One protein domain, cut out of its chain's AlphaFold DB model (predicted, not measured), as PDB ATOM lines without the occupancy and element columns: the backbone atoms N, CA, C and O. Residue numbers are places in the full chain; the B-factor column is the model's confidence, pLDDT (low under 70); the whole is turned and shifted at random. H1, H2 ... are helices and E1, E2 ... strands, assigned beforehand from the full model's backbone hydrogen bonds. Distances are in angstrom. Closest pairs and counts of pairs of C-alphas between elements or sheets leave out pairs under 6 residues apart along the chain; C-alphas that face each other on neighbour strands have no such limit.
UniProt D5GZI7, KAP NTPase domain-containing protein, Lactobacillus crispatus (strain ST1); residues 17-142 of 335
ATOM      1  N   GLN A  17      -1.702   9.916 -39.464       51.03
ATOM      2  CA  GLN A  17      -2.159  10.690 -38.298       51.03
ATOM      3  C   GLN A  17      -2.091  12.211 -38.497       51.03
ATOM      4  O   GLN A  17      -2.801  12.960 -37.839       51.03
ATOM      5  N   SER A  18      -1.241  12.668 -39.406       52.19
ATOM      6  CA  SER A  18      -0.986  14.073 -39.669       52.19
ATOM      7  C   SER A  18      -2.038  14.714 -40.589       52.19
ATOM      8  O   SER A  18      -2.174  15.930 -40.579       52.19
ATOM      9  N   LEU A  19      -2.835  13.916 -41.314       51.91
ATOM     10  CA  LEU A  19      -3.985  14.390 -42.100       51.91
ATOM     11  C   LEU A  19      -5.274  14.494 -41.278       51.91
ATOM     12  O   LEU A  19      -6.182  15.223 -41.666       51.91
ATOM     13  N   ILE A  20      -5.349  13.792 -40.141       56.31
ATOM     14  CA  ILE A  20      -6.536  13.762 -39.274       56.31
ATOM     15  C   ILE A  20      -6.975  15.171 -38.846       56.31
ATOM     16  O   ILE A  20      -8.171  15.434 -38.942       56.31
ATOM     17  N   PRO A  21      -6.081  16.095 -38.428       54.47
ATOM     18  CA  PRO A  21      -6.491  17.444 -38.037       54.47
ATOM     19  C   PRO A  21      -7.110  18.230 -39.194       54.47
ATOM     20  O   PRO A  21      -8.192  18.775 -39.030       54.47
ATOM     21  N   LEU A  22      -6.475  18.204 -40.373       54.12
ATOM     22  CA  LEU A  22      -6.962  18.903 -41.563       54.12
ATOM     23  C   LEU A  22      -8.332  18.378 -41.980       54.12
ATOM     24  O   LEU A  22      -9.266  19.156 -42.141       54.12
ATOM     25  N   ILE A  23      -8.460  17.052 -42.101       56.47
ATOM     26  CA  ILE A  23      -9.725  16.456 -42.511       56.47
ATOM     27  C   ILE A  23     -10.796  16.759 -41.459       56.47
ATOM     28  O   ILE A  23     -11.858  17.245 -41.827       56.47
ATOM     29  N   SER A  24     -10.490  16.589 -40.168       54.03
ATOM     30  CA  SER A  24     -11.370  16.926 -39.036       54.03
ATOM     31  C   SER A  24     -11.892  18.363 -39.108       54.03
ATOM     32  O   SER A  24     -13.097  18.577 -38.991       54.03
ATOM     33  N   GLU A  25     -11.015  19.327 -39.379       53.88
ATOM     34  CA  GLU A  25     -11.341  20.748 -39.488       53.88
ATOM     35  C   GLU A  25     -12.228  21.036 -40.707       53.88
ATOM     36  O   GLU A  25     -13.288  21.645 -40.557       53.88
ATOM     37  N   THR A  26     -11.918  20.458 -41.875       53.19
ATOM     38  CA  THR A  26     -12.828  20.507 -43.034       53.19
ATOM     39  C   THR A  26     -14.179  19.842 -42.764       53.19
ATOM     40  O   THR A  26     -15.202  20.361 -43.197       53.19
ATOM     41  N   THR A  27     -14.243  18.742 -42.006       55.59
ATOM     42  CA  THR A  27     -15.533  18.111 -41.668       55.59
ATOM     43  C   THR A  27     -16.389  18.956 -40.737       55.59
ATOM     44  O   THR A  27     -17.606  18.978 -40.905       55.59
ATOM     45  N   LYS A  28     -15.766  19.656 -39.776       53.97
ATOM     46  CA  LYS A  28     -16.452  20.599 -38.877       53.97
ATOM     47  C   LYS A  28     -17.076  21.763 -39.649       53.97
ATOM     48  O   LYS A  28     -18.165  22.198 -39.297       53.97
ATOM     49  N   LEU A  29     -16.398  22.237 -40.696       51.06
ATOM     50  CA  LEU A  29     -16.845  23.341 -41.550       51.06
ATOM     51  C   LEU A  29     -17.966  22.951 -42.532       51.06
ATOM     52  O   LEU A  29     -18.746  23.810 -42.932       51.06
ATOM     53  N   LEU A  30     -18.056  21.678 -42.937       52.56
ATOM     54  CA  LEU A  30     -18.837  21.273 -44.117       52.56
ATOM     55  C   LEU A  30     -20.180  20.580 -43.840       52.56
ATOM     56  O   LEU A  30     -20.960  20.406 -44.778       52.56
ATOM     57  N   LEU A  31     -20.490  20.159 -42.609       53.66
ATOM     58  CA  LEU A  31     -21.687  19.348 -42.352       53.66
ATOM     59  C   LEU A  31     -22.395  19.712 -41.040       53.66
ATOM     60  O   LEU A  31     -21.828  19.579 -39.965       53.66
ATOM     61  N   GLY A  32     -23.699  20.004 -41.115       48.88
ATOM     62  CA  GLY A  32     -24.626  20.042 -39.967       48.88
ATOM     63  C   GLY A  32     -24.957  18.659 -39.373       48.88
ATOM     64  O   GLY A  32     -26.046  18.457 -38.843       48.88
ATOM     65  N   LYS A  33     -24.055  17.681 -39.520       52.25
ATOM     66  CA  LYS A  33     -24.091  16.389 -38.815       52.25
ATOM     67  C   LYS A  33     -23.171  16.478 -37.602       52.25
ATOM     68  O   LYS A  33     -22.223  17.250 -37.650       52.25
ATOM     69  N   ASP A  34     -23.414  15.669 -36.565       54.25
ATOM     70  CA  ASP A  34     -22.527  15.574 -35.395       54.25
ATOM     71  C   ASP A  34     -21.062  15.410 -35.858       54.25
ATOM     72  O   ASP A  34     -20.718  14.344 -36.396       54.25
ATOM     73  N   PRO A  35     -20.209  16.443 -35.690       50.59
ATOM     74  CA  PRO A  35     -18.840  16.445 -36.196       50.59
ATOM     75  C   PRO A  35     -18.038  15.249 -35.684       50.59
ATOM     76  O   PRO A  35     -17.177  14.728 -36.390       50.59
ATOM     77  N   VAL A  36     -18.366  14.759 -34.485       48.12
ATOM     78  CA  VAL A  36     -17.701  13.624 -33.841       48.12
ATOM     79  C   VAL A  36     -17.938  12.325 -34.616       48.12
ATOM     80  O   VAL A  36     -17.005  11.549 -34.818       48.12
ATOM     81  N   SER A  37     -19.154  12.103 -35.124       50.56
ATOM     82  CA  SER A  37     -19.501  10.896 -35.889       50.56
ATOM     83  C   SER A  37     -18.725  10.780 -37.206       50.56
ATOM     84  O   SER A  37     -18.254   9.698 -37.564       50.56
ATOM     85  N   VAL A  38     -18.532  11.902 -37.908       52.53
ATOM     86  CA  VAL A  38     -17.808  11.920 -39.185       52.53
ATOM     87  C   VAL A  38     -16.301  11.821 -38.954       52.53
ATOM     88  O   VAL A  38     -15.619  11.095 -39.676       52.53
ATOM     89  N   ILE A  39     -15.793  12.466 -37.898       53.09
ATOM     90  CA  ILE A  39     -14.402  12.325 -37.450       53.09
ATOM     91  C   ILE A  39     -14.094  10.863 -37.111       53.09
ATOM     92  O   ILE A  39     -13.082  10.337 -37.566       53.09
ATOM     93  N   ASN A  40     -14.970  10.180 -36.370       54.94
ATOM     94  CA  ASN A  40     -14.764   8.782 -35.993       54.94
ATOM     95  C   ASN A  40     -14.781   7.847 -37.208       54.94
ATOM     96  O   ASN A  40     -13.855   7.055 -37.367       54.94
ATOM     97  N   ALA A  41     -15.754   8.001 -38.113       55.69
ATOM     98  CA  ALA A  41     -15.812   7.218 -39.348       55.69
ATOM     99  C   ALA A  41     -14.551   7.409 -40.208       55.69
ATOM    100  O   ALA A  41     -14.019   6.458 -40.786       55.69
ATOM    101  N   LEU A  42     -14.028   8.634 -40.263       56.09
ATOM    102  CA  LEU A  42     -12.816   8.928 -41.007       56.09
ATOM    103  C   LEU A  42     -11.567   8.360 -40.324       56.09
ATOM    104  O   LEU A  42     -10.743   7.744 -40.993       56.09
ATOM    105  N   ILE A  43     -11.437   8.512 -39.004       57.78
ATOM    106  CA  ILE A  43     -10.339   7.928 -38.222       57.78
ATOM    107  C   ILE A  43     -10.307   6.407 -38.399       57.78
ATOM    108  O   ILE A  43      -9.225   5.850 -38.573       57.78
ATOM    109  N   GLU A  44     -11.457   5.733 -38.385       59.91
ATOM    110  CA  GLU A  44     -11.540   4.290 -38.629       59.91
ATOM    111  C   GLU A  44     -11.129   3.920 -40.057       59.91
ATOM    112  O   GLU A  44     -10.294   3.033 -40.245       59.91
ATOM    113  N   THR A  45     -11.625   4.650 -41.059       53.47
ATOM    114  CA  THR A  45     -11.292   4.396 -42.472       53.47
ATOM    115  C   THR A  45      -9.797   4.606 -42.742       53.47
ATOM    116  O   THR A  45      -9.142   3.811 -43.414       53.47
ATOM    117  N   VAL A  46      -9.225   5.650 -42.148       54.28
ATOM    118  CA  VAL A  46      -7.815   6.025 -42.268       54.28
ATOM    119  C   VAL A  46      -6.899   5.078 -41.472       54.28
ATOM    120  O   VAL A  46      -5.797   4.767 -41.923       54.28
ATOM    121  N   LYS A  47      -7.345   4.555 -40.320       59.03
ATOM    122  CA  LYS A  47      -6.648   3.471 -39.601       59.03
ATOM    123  C   LYS A  47      -6.638   2.173 -40.415       59.03
ATOM    124  O   LYS A  47      -5.592   1.540 -40.488       59.03
ATOM    125  N   GLY A  48      -7.744   1.825 -41.081       55.09
ATOM    126  CA  GLY A  48      -7.835   0.665 -41.984       55.09
ATOM    127  C   GLY A  48      -7.041   0.804 -43.295       55.09
ATOM    128  O   GLY A  48      -6.839  -0.174 -44.024       55.09
ATOM    129  N   ALA A  49      -6.561   2.012 -43.609       51.91
ATOM    130  CA  ALA A  49      -5.686   2.260 -44.749       51.91
ATOM    131  C   ALA A  49      -4.211   1.914 -44.472       51.91
ATOM    132  O   ALA A  49      -3.477   1.723 -45.435       51.91
ATOM    133  N   LYS A  50      -3.782   1.790 -43.203       54.19
ATOM    134  CA  LYS A  50      -2.439   1.293 -42.861       54.19
ATOM    135  C   LYS A  50      -2.427  -0.229 -42.880       54.19
ATOM    136  O   LYS A  50      -2.907  -0.856 -41.940       54.19
ATOM    137  N   ASP A  51      -1.834  -0.807 -43.915       57.56
ATOM    138  CA  ASP A  51      -1.440  -2.212 -43.889       57.56
ATOM    139  C   ASP A  51       0.048  -2.298 -43.532       57.56
ATOM    140  O   ASP A  51       0.890  -1.662 -44.170       57.56
ATOM    141  N   VAL A  52       0.364  -3.047 -42.472       55.88
ATOM    142  CA  VAL A  52       1.734  -3.227 -41.957       55.88
ATOM    143  C   VAL A  52       2.626  -3.919 -42.997       55.88
ATOM    144  O   VAL A  52       3.842  -3.753 -42.959       55.88
ATOM    145  N   ASN A  53       2.021  -4.630 -43.952       52.12
ATOM    146  CA  ASN A  53       2.718  -5.351 -45.014       52.12
ATOM    147  C   ASN A  53       2.750  -4.601 -46.357       52.12
ATOM    148  O   ASN A  53       3.398  -5.076 -47.289       52.12
ATOM    149  N   ALA A  54       2.065  -3.459 -46.483       59.50
ATOM    150  CA  ALA A  54       2.032  -2.682 -47.722       59.50
ATOM    151  C   ALA A  54       3.175  -1.664 -47.790       59.50
ATOM    152  O   ALA A  54       3.571  -1.048 -46.795       59.50
ATOM    153  N   THR A  55       3.677  -1.436 -48.999       58.78
ATOM    154  CA  THR A  55       4.689  -0.411 -49.263       58.78
ATOM    155  C   THR A  55       4.141   1.000 -49.004       58.78
ATOM    156  O   THR A  55       2.933   1.249 -49.046       58.78
ATOM    157  N   SER A  56       5.025   1.977 -48.766       64.56
ATOM    158  CA  SER A  56       4.628   3.390 -48.586       64.56
ATOM    159  C   SER A  56       3.822   3.921 -49.787       64.56
ATOM    160  O   SER A  56       2.835   4.638 -49.618       64.56
ATOM    161  N   ALA A  57       4.164   3.490 -51.006       67.12
ATOM    162  CA  ALA A  57       3.439   3.857 -52.223       67.12
ATOM    163  C   ALA A  57       2.005   3.294 -52.262       67.12
ATOM    164  O   ALA A  57       1.070   4.023 -52.594       67.12
ATOM    165  N   GLU A  58       1.814   2.029 -51.883       65.69
ATOM    166  CA  GLU A  58       0.491   1.388 -51.824       65.69
ATOM    167  C   GLU A  58      -0.393   2.014 -50.741       65.69
ATOM    168  O   GLU A  58      -1.567   2.304 -50.982       65.69
ATOM    169  N   ASN A  59       0.186   2.303 -49.573       65.75
ATOM    170  CA  ASN A  59      -0.508   3.001 -48.491       65.75
ATOM    171  C   ASN A  59      -0.944   4.417 -48.917       65.75
ATOM    172  O   ASN A  59      -2.082   4.813 -48.657       65.75
ATOM    173  N   ASN A  60      -0.096   5.158 -49.639       68.00
ATOM    174  CA  ASN A  60      -0.441   6.483 -50.171       68.00
ATOM    175  C   ASN A  60      -1.550   6.418 -51.233       68.00
ATOM    176  O   ASN A  60      -2.471   7.235 -51.207       68.00
ATOM    177  N   ALA A  61      -1.514   5.433 -52.134       71.62
ATOM    178  CA  ALA A  61      -2.563   5.240 -53.134       71.62
ATOM    179  C   ALA A  61      -3.919   4.908 -52.485       71.62
ATOM    180  O   ALA A  61      -4.948   5.488 -52.842       71.62
ATOM    181  N   LYS A  62      -3.922   4.022 -51.479       70.69
ATOM    182  CA  LYS A  62      -5.126   3.656 -50.718       70.69
ATOM    183  C   LYS A  62      -5.697   4.848 -49.948       70.69
ATOM    184  O   LYS A  62      -6.913   5.050 -49.924       70.69
ATOM    185  N   LEU A  63      -4.825   5.662 -49.361       69.50
ATOM    186  CA  LEU A  63      -5.196   6.882 -48.653       69.50
ATOM    187  C   LEU A  63      -5.795   7.929 -49.592       69.50
ATOM    188  O   LEU A  63      -6.844   8.484 -49.279       69.50
ATOM    189  N   LYS A  64      -5.186   8.156 -50.759       73.19
ATOM    190  CA  LYS A  64      -5.706   9.095 -51.758       73.19
ATOM    191  C   LYS A  64      -7.110   8.701 -52.216       73.19
ATOM    192  O   LYS A  64      -8.019   9.515 -52.125       73.19
ATOM    193  N   LYS A  65      -7.312   7.427 -52.566       76.31
ATOM    194  CA  LYS A  65      -8.633   6.888 -52.928       76.31
ATOM    195  C   LYS A  65      -9.660   7.051 -51.804       76.31
ATOM    196  O   LYS A  65     -10.827   7.328 -52.053       76.31
ATOM    197  N   THR A  66      -9.229   6.882 -50.556       72.06
ATOM    198  CA  THR A  66     -10.090   7.074 -49.381       72.06
ATOM    199  C   THR A  66     -10.516   8.535 -49.229       72.06
ATOM    200  O   THR A  66     -11.688   8.806 -48.970       72.06
ATOM    201  N   VAL A  67      -9.581   9.475 -49.402       73.81
ATOM    202  CA  VAL A  67      -9.875  10.913 -49.371       73.81
ATOM    203  C   VAL A  67     -10.803  11.286 -50.526       73.81
ATOM    204  O   VAL A  67     -11.811  11.930 -50.276       73.81
ATOM    205  N   GLU A  68     -10.548  10.815 -51.748       78.12
ATOM    206  CA  GLU A  68     -11.426  11.030 -52.911       78.12
ATOM    207  C   GLU A  68     -12.864  10.564 -52.631       78.12
ATOM    208  O   GLU A  68     -13.791  11.363 -52.713       78.12
ATOM    209  N   GLN A  69     -13.056   9.326 -52.164       76.06
ATOM    210  CA  GLN A  69     -14.384   8.799 -51.809       76.06
ATOM    211  C   GLN A  69     -15.081   9.599 -50.701       76.06
ATOM    212  O   GLN A  69     -16.310   9.690 -50.647       76.06
ATOM    213  N   PHE A  70     -14.313  10.138 -49.758       74.31
ATOM    214  CA  PHE A  70     -14.842  11.007 -48.714       74.31
ATOM    215  C   PHE A  70     -15.277  12.364 -49.282       74.31
ATOM    216  O   PHE A  70     -16.365  12.839 -48.952       74.31
ATOM    217  N   LEU A  71     -14.475  12.955 -50.169       75.00
ATOM    218  CA  LEU A  71     -14.789  14.215 -50.839       75.00
ATOM    219  C   LEU A  71     -16.002  14.077 -51.766       75.00
ATOM    220  O   LEU A  71     -16.865  14.952 -51.740       75.00
ATOM    221  N   GLU A  72     -16.146  12.969 -52.493       77.88
ATOM    222  CA  GLU A  72     -17.353  12.638 -53.271       77.88
ATOM    223  C   GLU A  72     -18.603  12.606 -52.374       77.88
ATOM    224  O   GLU A  72     -19.621  13.235 -52.667       77.88
ATOM    225  N   LYS A  73     -18.519  11.940 -51.213       73.44
ATOM    226  CA  LYS A  73     -19.637  11.854 -50.255       73.44
ATOM    227  C   LYS A  73     -20.033  13.202 -49.658       73.44
ATOM    228  O   LYS A  73     -21.211  13.395 -49.344       73.44
ATOM    229  N   ILE A  74     -19.070  14.099 -49.445       68.50
ATOM    230  CA  ILE A  74     -19.330  15.439 -48.902       68.50
ATOM    231  C   ILE A  74     -19.878  16.365 -49.979       68.50
ATOM    232  O   ILE A  74     -20.852  17.074 -49.727       68.50
ATOM    233  N   SER A  75     -19.276  16.339 -51.166       72.50
ATOM    234  CA  SER A  75     -19.674  17.199 -52.276       72.50
ATOM    235  C   SER A  75     -21.049  16.823 -52.828       72.50
ATOM    236  O   SER A  75     -21.813  17.723 -53.170       72.50
ATOM    237  N   LYS A  76     -21.430  15.533 -52.846       75.62
ATOM    238  CA  LYS A  76     -22.707  15.048 -53.420       75.62
ATOM    239  C   LYS A  76     -22.977  15.660 -54.804       75.62
ATOM    240  O   LYS A  76     -24.057  16.206 -55.038       75.62
ATOM    241  N   ASP A  77     -21.954  15.670 -55.656       75.00
ATOM    242  CA  ASP A  77     -21.942  16.286 -56.994       75.00
ATOM    243  C   ASP A  77     -22.131  17.818 -57.024       75.00
ATOM    244  O   ASP A  77     -22.246  18.430 -58.088       75.00
ATOM    245  N   LYS A  78     -22.127  18.490 -55.866       80.06
ATOM    246  CA  LYS A  78     -22.147  19.953 -55.749       80.06
ATOM    247  C   LYS A  78     -20.748  20.489 -55.498       80.06
ATOM    248  O   LYS A  78     -19.936  19.861 -54.831       80.06
ATOM    249  N   LYS A  79     -20.477  21.700 -55.987       85.38
ATOM    250  CA  LYS A  79     -19.243  22.405 -55.628       85.38
ATOM    251  C   LYS A  79     -19.241  22.738 -54.136       85.38
ATOM    252  O   LYS A  79     -20.176  23.354 -53.629       85.38
ATOM    253  N   THR A  80     -18.164  22.366 -53.464       82.56
ATOM    254  CA  THR A  80     -17.868  22.661 -52.068       82.56
ATOM    255  C   THR A  80     -16.712  23.649 -52.011       82.56
ATOM    256  O   THR A  80     -15.645  23.388 -52.558       82.56
ATOM    257  N   ILE A  81     -16.928  24.783 -51.345       84.56
ATOM    258  CA  ILE A  81     -15.918  25.830 -51.175       84.56
ATOM    259  C   ILE A  81     -15.455  25.818 -49.719       84.56
ATOM    260  O   ILE A  81     -16.281  25.880 -48.811       84.56
ATOM    261  N   ILE A  82     -14.146  25.719 -49.505       83.31
ATOM    262  CA  ILE A  82     -13.510  25.677 -48.189       83.31
ATOM    263  C   ILE A  82     -12.678  26.944 -48.031       83.31
ATOM    264  O   ILE A  82     -11.717  27.149 -48.770       83.31
ATOM    265  N   PHE A  83     -13.041  27.777 -47.059       85.00
ATOM    266  CA  PHE A  83     -12.278  28.970 -46.710       85.00
ATOM    267  C   PHE A  83     -11.225  28.634 -45.653       85.00
ATOM    268  O   PHE A  83     -11.531  27.987 -44.653       85.00
ATOM    269  N   ILE A  84      -9.991  29.074 -45.889       87.38
ATOM    270  CA  ILE A  84      -8.876  29.014 -44.943       87.38
ATOM    271  C   ILE A  84      -8.432  30.450 -44.705       87.38
ATOM    272  O   ILE A  84      -7.959  31.105 -45.634       87.38
ATOM    273  N   ASP A  85      -8.602  30.934 -43.482       88.31
ATOM    274  CA  ASP A  85      -8.264  32.303 -43.097       88.31
ATOM    275  C   ASP A  85      -6.991  32.336 -42.238       88.31
ATOM    276  O   ASP A  85      -6.672  31.361 -41.555       88.31
ATOM    277  N   GLU A  86      -6.256  33.446 -42.303       87.62
ATOM    278  CA  GLU A  86      -5.087  33.762 -41.463       87.62
ATOM    279  C   GLU A  86      -3.939  32.728 -41.476       87.62
ATOM    280  O   GLU A  86      -3.194  32.572 -40.502       87.62
ATOM    281  N   LEU A  87      -3.747  32.017 -42.594       90.00
ATOM    282  CA  LEU A  87      -2.702  30.990 -42.706       90.00
ATOM    283  C   LEU A  87      -1.280  31.540 -42.483       90.00
ATOM    284  O   LEU A  87      -0.414  30.835 -41.967       90.00
ATOM    285  N   ASP A  88      -1.046  32.801 -42.843       91.44
ATOM    286  CA  ASP A  88       0.207  33.529 -42.633       91.44
ATOM    287  C   ASP A  88       0.558  33.748 -41.155       91.44
ATOM    288  O   ASP A  88       1.732  33.923 -40.842       91.44
ATOM    289  N   ARG A  89      -0.419  33.667 -40.239       88.56
ATOM    290  CA  ARG A  89      -0.202  33.783 -38.783       88.56
ATOM    291  C   ARG A  89       0.085  32.450 -38.099       88.56
ATOM    292  O   ARG A  89       0.406  32.411 -36.910       88.56
ATOM    293  N   CYS A  90      -0.068  31.340 -38.815       87.56
ATOM    294  CA  CYS A  90       0.196  30.021 -38.262       87.56
ATOM    295  C   CYS A  90       1.699  29.785 -38.072       87.56
ATOM    296  O   CYS A  90       2.536  30.350 -38.773       87.56
ATOM    297  N   ASN A  91       2.045  28.848 -37.180       89.31
ATOM    298  CA  ASN A  91       3.416  28.344 -37.090       89.31
ATOM    299  C   ASN A  91       3.911  27.906 -38.489       89.31
ATOM    300  O   ASN A  91       3.195  27.143 -39.153       89.31
ATOM    301  N   PRO A  92       5.135  28.286 -38.907       90.12
ATOM    302  CA  PRO A  92       5.659  27.974 -40.235       90.12
ATOM    303  C   PRO A  92       5.540  26.511 -40.652       90.12
ATOM    304  O   PRO A  92       5.111  26.190 -41.760       90.12
ATOM    305  N   THR A  93       5.827  25.595 -39.726       87.50
ATOM    306  CA  THR A  93       5.729  24.154 -39.976       87.50
ATOM    307  C   THR A  93       4.292  23.709 -40.229       87.50
ATOM    308  O   THR A  93       4.064  22.808 -41.036       87.50
ATOM    309  N   TYR A  94       3.321  24.292 -39.523       86.88
ATOM    310  CA  TYR A  94       1.910  23.976 -39.735       86.88
ATOM    311  C   TYR A  94       1.446  24.492 -41.098       86.88
ATOM    312  O   TYR A  94       0.877  23.713 -41.863       86.88
ATOM    313  N   ALA A  95       1.751  25.752 -41.427       87.56
ATOM    314  CA  ALA A  95       1.320  26.385 -42.671       87.56
ATOM    315  C   ALA A  95       1.837  25.645 -43.915       87.56
ATOM    316  O   ALA A  95       1.057  25.287 -44.798       87.56
ATOM    317  N   VAL A  96       3.137  25.324 -43.944       89.00
ATOM    318  CA  VAL A  96       3.758  24.576 -45.050       89.00
ATOM    319  C   VAL A  96       3.123  23.197 -45.199       89.00
ATOM    320  O   VAL A  96       2.670  22.826 -46.282       89.00
ATOM    321  N   LYS A  97       3.012  22.442 -44.098       83.88
ATOM    322  CA  LYS A  97       2.427  21.095 -44.136       83.88
ATOM    323  C   LYS A  97       0.961  21.115 -44.547       83.88
ATOM    324  O   LYS A  97       0.506  20.168 -45.185       83.88
ATOM    325  N   LEU A  98       0.205  22.146 -44.173       86.00
ATOM    326  CA  LEU A  98      -1.184  22.304 -44.590       86.00
ATOM    327  C   LEU A  98      -1.280  22.451 -46.113       86.00
ATOM    328  O   LEU A  98      -2.009  21.688 -46.747       86.00
ATOM    329  N   LEU A  99      -0.497  23.364 -46.694       89.62
ATOM    330  CA  LEU A  99      -0.438  23.585 -48.142       89.62
ATOM    331  C   LEU A  99      -0.041  22.307 -48.896       89.62
ATOM    332  O   LEU A  99      -0.717  21.914 -49.851       89.62
ATOM    333  N   GLU A 100       1.000  21.612 -48.429       86.06
ATOM    334  CA  GLU A 100       1.455  20.336 -48.999       86.06
ATOM    335  C   GLU A 100       0.351  19.275 -48.995       86.06
ATOM    336  O   GLU A 100       0.116  18.604 -50.004       86.06
ATOM    337  N   ARG A 101      -0.375  19.138 -47.879       81.44
ATOM    338  CA  ARG A 101      -1.460  18.156 -47.749       81.44
ATOM    339  C   ARG A 101      -2.645  18.484 -48.647       81.44
ATOM    340  O   ARG A 101      -3.168  17.571 -49.283       81.44
ATOM    341  N   ILE A 102      -3.052  19.751 -48.718       85.50
ATOM    342  CA  ILE A 102      -4.148  20.184 -49.592       85.50
ATOM    343  C   ILE A 102      -3.799  19.864 -51.046       85.50
ATOM    344  O   ILE A 102      -4.555  19.154 -51.710       85.50
ATOM    345  N   LYS A 103      -2.615  20.279 -51.520       84.88
ATOM    346  CA  LYS A 103      -2.211  20.051 -52.916       84.88
ATOM    347  C   LYS A 103      -2.089  18.569 -53.266       84.88
ATOM    348  O   LYS A 103      -2.379  18.185 -54.396       84.88
ATOM    349  N   HIS A 104      -1.651  17.742 -52.319       81.19
ATOM    350  CA  HIS A 104      -1.429  16.321 -52.569       81.19
ATOM    351  C   HIS A 104      -2.716  15.481 -52.531       81.19
ATOM    352  O   HIS A 104      -2.894  14.606 -53.379       81.19
ATOM    353  N   TYR A 105      -3.602  15.725 -51.558       73.94
ATOM    354  CA  TYR A 105      -4.739  14.837 -51.277       73.94
ATOM    355  C   TYR A 105      -6.096  15.381 -51.724       73.94
ATOM    356  O   TYR A 105      -7.010  14.589 -51.923       73.94
ATOM    357  N   PHE A 106      -6.244  16.695 -51.891       78.06
ATOM    358  CA  PHE A 106      -7.546  17.325 -52.130       78.06
ATOM    359  C   PHE A 106      -7.717  17.857 -53.560       78.06
ATOM    360  O   PHE A 106      -8.511  18.762 -53.805       78.06
ATOM    361  N   ASN A 107      -6.988  17.286 -54.518       79.88
ATOM    362  CA  ASN A 107      -7.152  17.608 -55.932       79.88
ATOM    363  C   ASN A 107      -8.423  16.939 -56.493       79.88
ATOM    364  O   ASN A 107      -8.342  15.834 -57.031       79.88
ATOM    365  N   HIS A 108      -9.577  17.593 -56.325       84.25
ATOM    366  CA  HIS A 108     -10.904  17.082 -56.680       84.25
ATOM    367  C   HIS A 108     -11.774  18.182 -57.315       84.25
ATOM    368  O   HIS A 108     -11.927  19.249 -56.727       84.25
ATOM    369  N   ASP A 109     -12.412  17.911 -58.458       85.19
ATOM    370  CA  ASP A 109     -13.103  18.925 -59.287       85.19
ATOM    371  C   ASP A 109     -14.273  19.639 -58.586       85.19
ATOM    372  O   ASP A 109     -14.618  20.781 -58.903       85.19
ATOM    373  N   HIS A 110     -14.891  18.974 -57.609       86.25
ATOM    374  CA  HIS A 110     -15.971  19.552 -56.807       86.25
ATOM    375  C   HIS A 110     -15.500  20.274 -55.541       86.25
ATOM    376  O   HIS A 110     -16.344  20.798 -54.822       86.25
ATOM    377  N   ILE A 111     -14.199  20.325 -55.241       85.94
ATOM    378  CA  ILE A 111     -13.672  20.992 -54.045       85.94
ATOM    379  C   ILE A 111     -12.825  22.195 -54.458       85.94
ATOM    380  O   ILE A 111     -11.884  22.069 -55.233       85.94
ATOM    381  N   VAL A 112     -13.136  23.366 -53.907       88.50
ATOM    382  CA  VAL A 112     -12.386  24.605 -54.133       88.50
ATOM    383  C   VAL A 112     -11.896  25.134 -52.793       88.50
ATOM    384  O   VAL A 112     -12.697  25.346 -51.887       88.50
ATOM    385  N   PHE A 113     -10.593  25.382 -52.669       89.69
ATOM    386  CA  PHE A 113     -10.018  26.055 -51.505       89.69
ATOM    387  C   PHE A 113      -9.830  27.541 -51.795       89.69
ATOM    388  O   PHE A 113      -9.260  27.910 -52.820       89.69
ATOM    389  N   VAL A 114     -10.289  28.385 -50.875       91.56
ATOM    390  CA  VAL A 114     -10.096  29.834 -50.910       91.56
ATOM    391  C   VAL A 114      -9.268  30.225 -49.698       91.56
ATOM    392  O   VAL A 114      -9.695  30.035 -48.562       91.56
ATOM    393  N   PHE A 115      -8.077  30.762 -49.942       92.19
ATOM    394  CA  PHE A 115      -7.171  31.205 -48.890       92.19
ATOM    395  C   PHE A 115      -7.276  32.721 -48.732       92.19
ATOM    396  O   PHE A 115      -6.955  33.465 -49.658       92.19
ATOM    397  N   SER A 116      -7.723  33.163 -47.562       92.12
ATOM    398  CA  SER A 116      -7.718  34.558 -47.129       92.12
ATOM    399  C   SER A 116      -6.464  34.770 -46.283       92.12
ATOM    400  O   SER A 116      -6.397  34.374 -45.126       92.12
ATOM    401  N   THR A 117      -5.392  35.264 -46.899       90.56
ATOM    402  CA  THR A 117      -4.081  35.375 -46.246       90.56
ATOM    403  C   THR A 117      -3.256  36.480 -46.889       90.56
ATOM    404  O   THR A 117      -3.396  36.757 -48.086       90.56
ATOM    405  N   ASN A 118      -2.369  37.108 -46.117       91.81
ATOM    406  CA  ASN A 118      -1.375  38.001 -46.694       91.81
ATOM    407  C   ASN A 118      -0.287  37.169 -47.387       91.81
ATOM    408  O   ASN A 118       0.558  36.554 -46.740       91.81
ATOM    409  N   ILE A 119      -0.281  37.176 -48.724       90.81
ATOM    410  CA  ILE A 119       0.655  36.369 -49.517       90.81
ATOM    411  C   ILE A 119       2.131  36.726 -49.263       90.81
ATOM    412  O   ILE A 119       3.001  35.861 -49.372       90.81
ATOM    413  N   VAL A 120       2.419  37.984 -48.907       91.81
ATOM    414  CA  VAL A 120       3.777  38.453 -48.605       91.81
ATOM    415  C   VAL A 120       4.236  37.898 -47.262       91.81
ATOM    416  O   VAL A 120       5.336  37.356 -47.176       91.81
ATOM    417  N   GLU A 121       3.392  37.969 -46.231       93.94
ATOM    418  CA  GLU A 121       3.711  37.384 -44.923       93.94
ATOM    419  C   GLU A 121       3.786  35.858 -45.004       93.94
ATOM    420  O   GLU A 121       4.758  35.273 -44.533       93.94
ATOM    421  N   LEU A 122       2.866  35.210 -45.728       93.88
ATOM    422  CA  LEU A 122       2.932  33.768 -45.959       93.88
ATOM    423  C   LEU A 122       4.250  33.367 -46.640       93.88
ATOM    424  O   LEU A 122       4.851  32.364 -46.270       93.88
ATOM    425  N   SER A 123       4.746  34.153 -47.600       92.75
ATOM    426  CA  SER A 123       6.051  33.911 -48.233       92.75
ATOM    427  C   SER A 123       7.201  33.961 -47.224       92.75
ATOM    428  O   SER A 123       8.097  33.115 -47.282       92.75
ATOM    429  N   LYS A 124       7.171  34.893 -46.261       92.31
ATOM    430  CA  LYS A 124       8.157  34.937 -45.167       92.31
ATOM    431  C   LYS A 124       8.048  33.703 -44.272       92.31
ATOM    432  O   LYS A 124       9.076  33.106 -43.966       92.31
ATOM    433  N   THR A 125       6.834  33.259 -43.960       90.75
ATOM    434  CA  THR A 125       6.575  32.008 -43.231       90.75
ATOM    435  C   THR A 125       7.184  30.795 -43.954       90.75
ATOM    436  O   THR A 125       7.827  29.951 -43.330       90.75
ATOM    437  N   ILE A 126       7.082  30.720 -45.288       89.94
ATOM    438  CA  ILE A 126       7.756  29.677 -46.087       89.94
ATOM    439  C   ILE A 126       9.288  29.797 -46.003       89.94
ATOM    440  O   ILE A 126       9.977  28.781 -45.880       89.94
ATOM    441  N   LYS A 127       9.834  31.019 -46.077       91.19
ATOM    442  CA  LYS A 127      11.281  31.264 -45.946       91.19
ATOM    443  C   LYS A 127      11.808  30.823 -44.586       91.19
ATOM    444  O   LYS A 127      12.850  30.188 -44.524       91.19
ATOM    445  N   GLU A 128      11.085  31.095 -43.507       89.50
ATOM    446  CA  GLU A 128      11.474  30.647 -42.166       89.50
ATOM    447  C   GLU A 128      11.555  29.116 -42.075       89.50
ATOM    448  O   GLU A 128      12.471  28.577 -41.457       89.50
ATOM    449  N   TYR A 129      10.648  28.401 -42.749       89.12
ATOM    450  CA  TYR A 129      10.633  26.939 -42.742       89.12
ATOM    451  C   TYR A 129      11.783  26.297 -43.537       89.12
ATOM    452  O   TYR A 129      12.363  25.311 -43.082       89.12
ATOM    453  N   TYR A 130      12.103  26.817 -44.728       89.88
ATOM    454  CA  TYR A 130      13.112  26.220 -45.621       89.88
ATOM    455  C   TYR A 130      14.500  26.880 -45.551       89.88
ATOM    456  O   TYR A 130      15.462  26.309 -46.066       89.88
ATOM    457  N   GLY A 131      14.619  28.054 -44.930       89.06
ATOM    458  CA  GLY A 131      15.850  28.838 -44.818       89.06
ATOM    459  C   GLY A 131      15.770  30.206 -45.507       89.06
ATOM    460  O   GLY A 131      15.031  30.404 -46.471       89.06
ATOM    461  N   THR A 132      16.572  31.160 -45.029       84.38
ATOM    462  CA  THR A 132      16.526  32.582 -45.425       84.38
ATOM    463  C   THR A 132      16.741  32.831 -46.918       84.38
ATOM    464  O   THR A 132      16.139  33.749 -47.473       84.38
ATOM    465  N   ASP A 133      17.548  31.996 -47.575       88.31
ATOM    466  CA  ASP A 133      17.858  32.105 -49.007       88.31
ATOM    467  C   ASP A 133      16.798  31.443 -49.904       88.31
ATOM    468  O   ASP A 133      16.882  31.483 -51.135       88.31
ATOM    469  N   PHE A 134      15.781  30.813 -49.310       90.25
ATOM    470  CA  PHE A 134      14.725  30.148 -50.053       90.25
ATOM    471  C   PHE A 134      13.792  31.162 -50.728       90.25
ATOM    472  O   PHE A 134      13.406  32.187 -50.164       90.25
ATOM    473  N   ASN A 135      13.362  30.866 -51.953       89.38
ATOM    474  CA  ASN A 135      12.391  31.706 -52.648       89.38
ATOM    475  C   ASN A 135      10.955  31.267 -52.306       89.38
ATOM    476  O   ASN A 135      10.352  30.463 -53.021       89.38
ATOM    477  N   GLY A 136      10.422  31.806 -51.204       88.62
ATOM    478  CA  GLY A 136       9.058  31.535 -50.733       88.62
ATOM    479  C   GLY A 136       7.965  31.919 -51.735       88.62
ATOM    480  O   GLY A 136       7.014  31.164 -51.919       88.62
ATOM    481  N   GLU A 137       8.129  33.025 -52.465       88.06
ATOM    482  CA  GLU A 137       7.131  33.504 -53.434       88.06
ATOM    483  C   GLU A 137       6.938  32.501 -54.574       88.06
ATOM    484  O   GLU A 137       5.820  32.061 -54.845       88.06
ATOM    485  N   ARG A 138       8.046  32.052 -55.176       89.19
ATOM    486  CA  ARG A 138       8.029  31.057 -56.256       89.19
ATOM    487  C   ARG A 138       7.560  29.682 -55.777       89.19
ATOM    488  O   ARG A 138       7.072  28.878 -56.571       89.19
ATOM    489  N   TYR A 139       7.747  29.369 -54.498       89.56
ATOM    490  CA  TYR A 139       7.219  28.138 -53.914       89.56
ATOM    491  C   TYR A 139       5.690  28.182 -53.810       89.56
ATOM    492  O   TYR A 139       5.036  27.213 -54.196       89.56
ATOM    493  N   LEU A 140       5.122  29.312 -53.376       91.31
ATOM    494  CA  LEU A 140       3.673  29.494 -53.247       91.31
ATOM    495  C   LEU A 140       2.926  29.381 -54.586       91.31
ATOM    496  O   LEU A 140       1.805  28.878 -54.607       91.31
ATOM    497  N   ASP A 141       3.558  29.731 -55.712       89.56
ATOM    498  CA  ASP A 141       2.978  29.564 -57.061       89.56
ATOM    499  C   ASP A 141       2.588  28.113 -57.395       89.56
ATOM    500  O   ASP A 141       1.798  27.868 -58.302       89.56
ATOM    501  N   ARG A 142       3.120  27.125 -56.666       88.62
ATOM    502  CA  ARG A 142       2.777  25.706 -56.857       88.62
ATOM    503  C   ARG A 142       1.441  25.319 -56.221       88.62
ATOM    504  O   ARG A 142       0.903  24.259 -56.551       88.62
TER     505      ARG A 142
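AT A GLANCE: This is residues 17 to 142 of the 335 residues of the protein "KAP NTPase domain-containing protein" of Lactobacillus crispatus (strain ST1) (UniProt D5GZI7). Two groups of helices stand at opposite ends of the domain, H1, H2 and H3 in a loose triangle at one end and H5 with the short H6 at the other. Two bridges run between them: helix H4 and a narrow ribbon of two strands, E1 and E2. Residues 52 to 57, in the turn from H2 into H3, stick out. The printed part has 126 residues with six named helices and two named strands, in the order H1 H2 H3 E1 H4 E2 H5 H6; the sheet, E1 beside E2, is parallel, and the class is mostly helix. It is compact, with a radius of gyration of the C-alphas of 15.8 A and spans of 41 by 37 by 25 A.

HOW THE PARTS SIT: Start at H1, residues 20 to 30, and go on to H2, residues 35 to 47. They form a helical hairpin and touch, closest at the C-alphas of Lys 28 and Pro 35, 5.5 A apart, at 36 degrees, only just a steep tilt. Next look at H3, residues 56 to 75: its residues 63 to 66 alone only just touch H2, with 3 pairs of C-alphas within 8 A, the closest being Val 46 and Leu 63 at 7.0 A. H2 and H3 are also a helical hairpin, at a shallow tilt of 26 degrees, opposite ways. In E1, residues 80 to 85, C-alpha 82 is 7.3 A from that of Thr 26, their closest pair. H4, residues 92 to 105, only just touches H3, with 3 pairs of C-alphas within 8 A; Lys 64 and Tyr 105 are closest at 5.8 A, and the helices are about perpendicular at 80 degrees. E2, residues 111 to 116, is parallel to E1 at 21 degrees; look for N 82 and O 112, 2.8 A apart, and N 114 and O 82, 2.8 A, within hydrogen-bond range. E1, H4 and E2 form a strand-helix-strand unit, two parallel neighbour strands with a helix between, whose crossover is right-handed. H5, residues 119 to 130, touches H4 about perpendicular at 81 degrees, closest at the C-alphas of Pro 92 and Thr 125, 5.1 A. H6, residues 136 to 140, touches H5, with the C-alphas of Ser 123 and Gly 136 closest at 4.6 A. In each of the six helices every O i to N i+4 pair is within hydrogen-bond range.

IN THESE COORDINATES: Find C-alpha 20 at (-6.536, 13.762, -39.274); from there H1 runs 15.2 A. H2 measures 18.1 A, and H3, the longest helix, 28.2 A from C-alpha 56 at (4.628, 3.390, -48.586). E1 and E2 each measure 16.3 A, H4 20.1 A and H5 16.5 A. H6 ends at C-alpha 140, (3.673, 29.494, -53.247), after 6.3 A.

THE WHOLE: The C-alphas of Lys 33 and Asp 133 are the two farthest apart, 45.9 A. The printed part has no cut and no long link. The mean pLDDT of the printed part is 74.6; look for values under 70 at residues 17 to 60, 63 and 74.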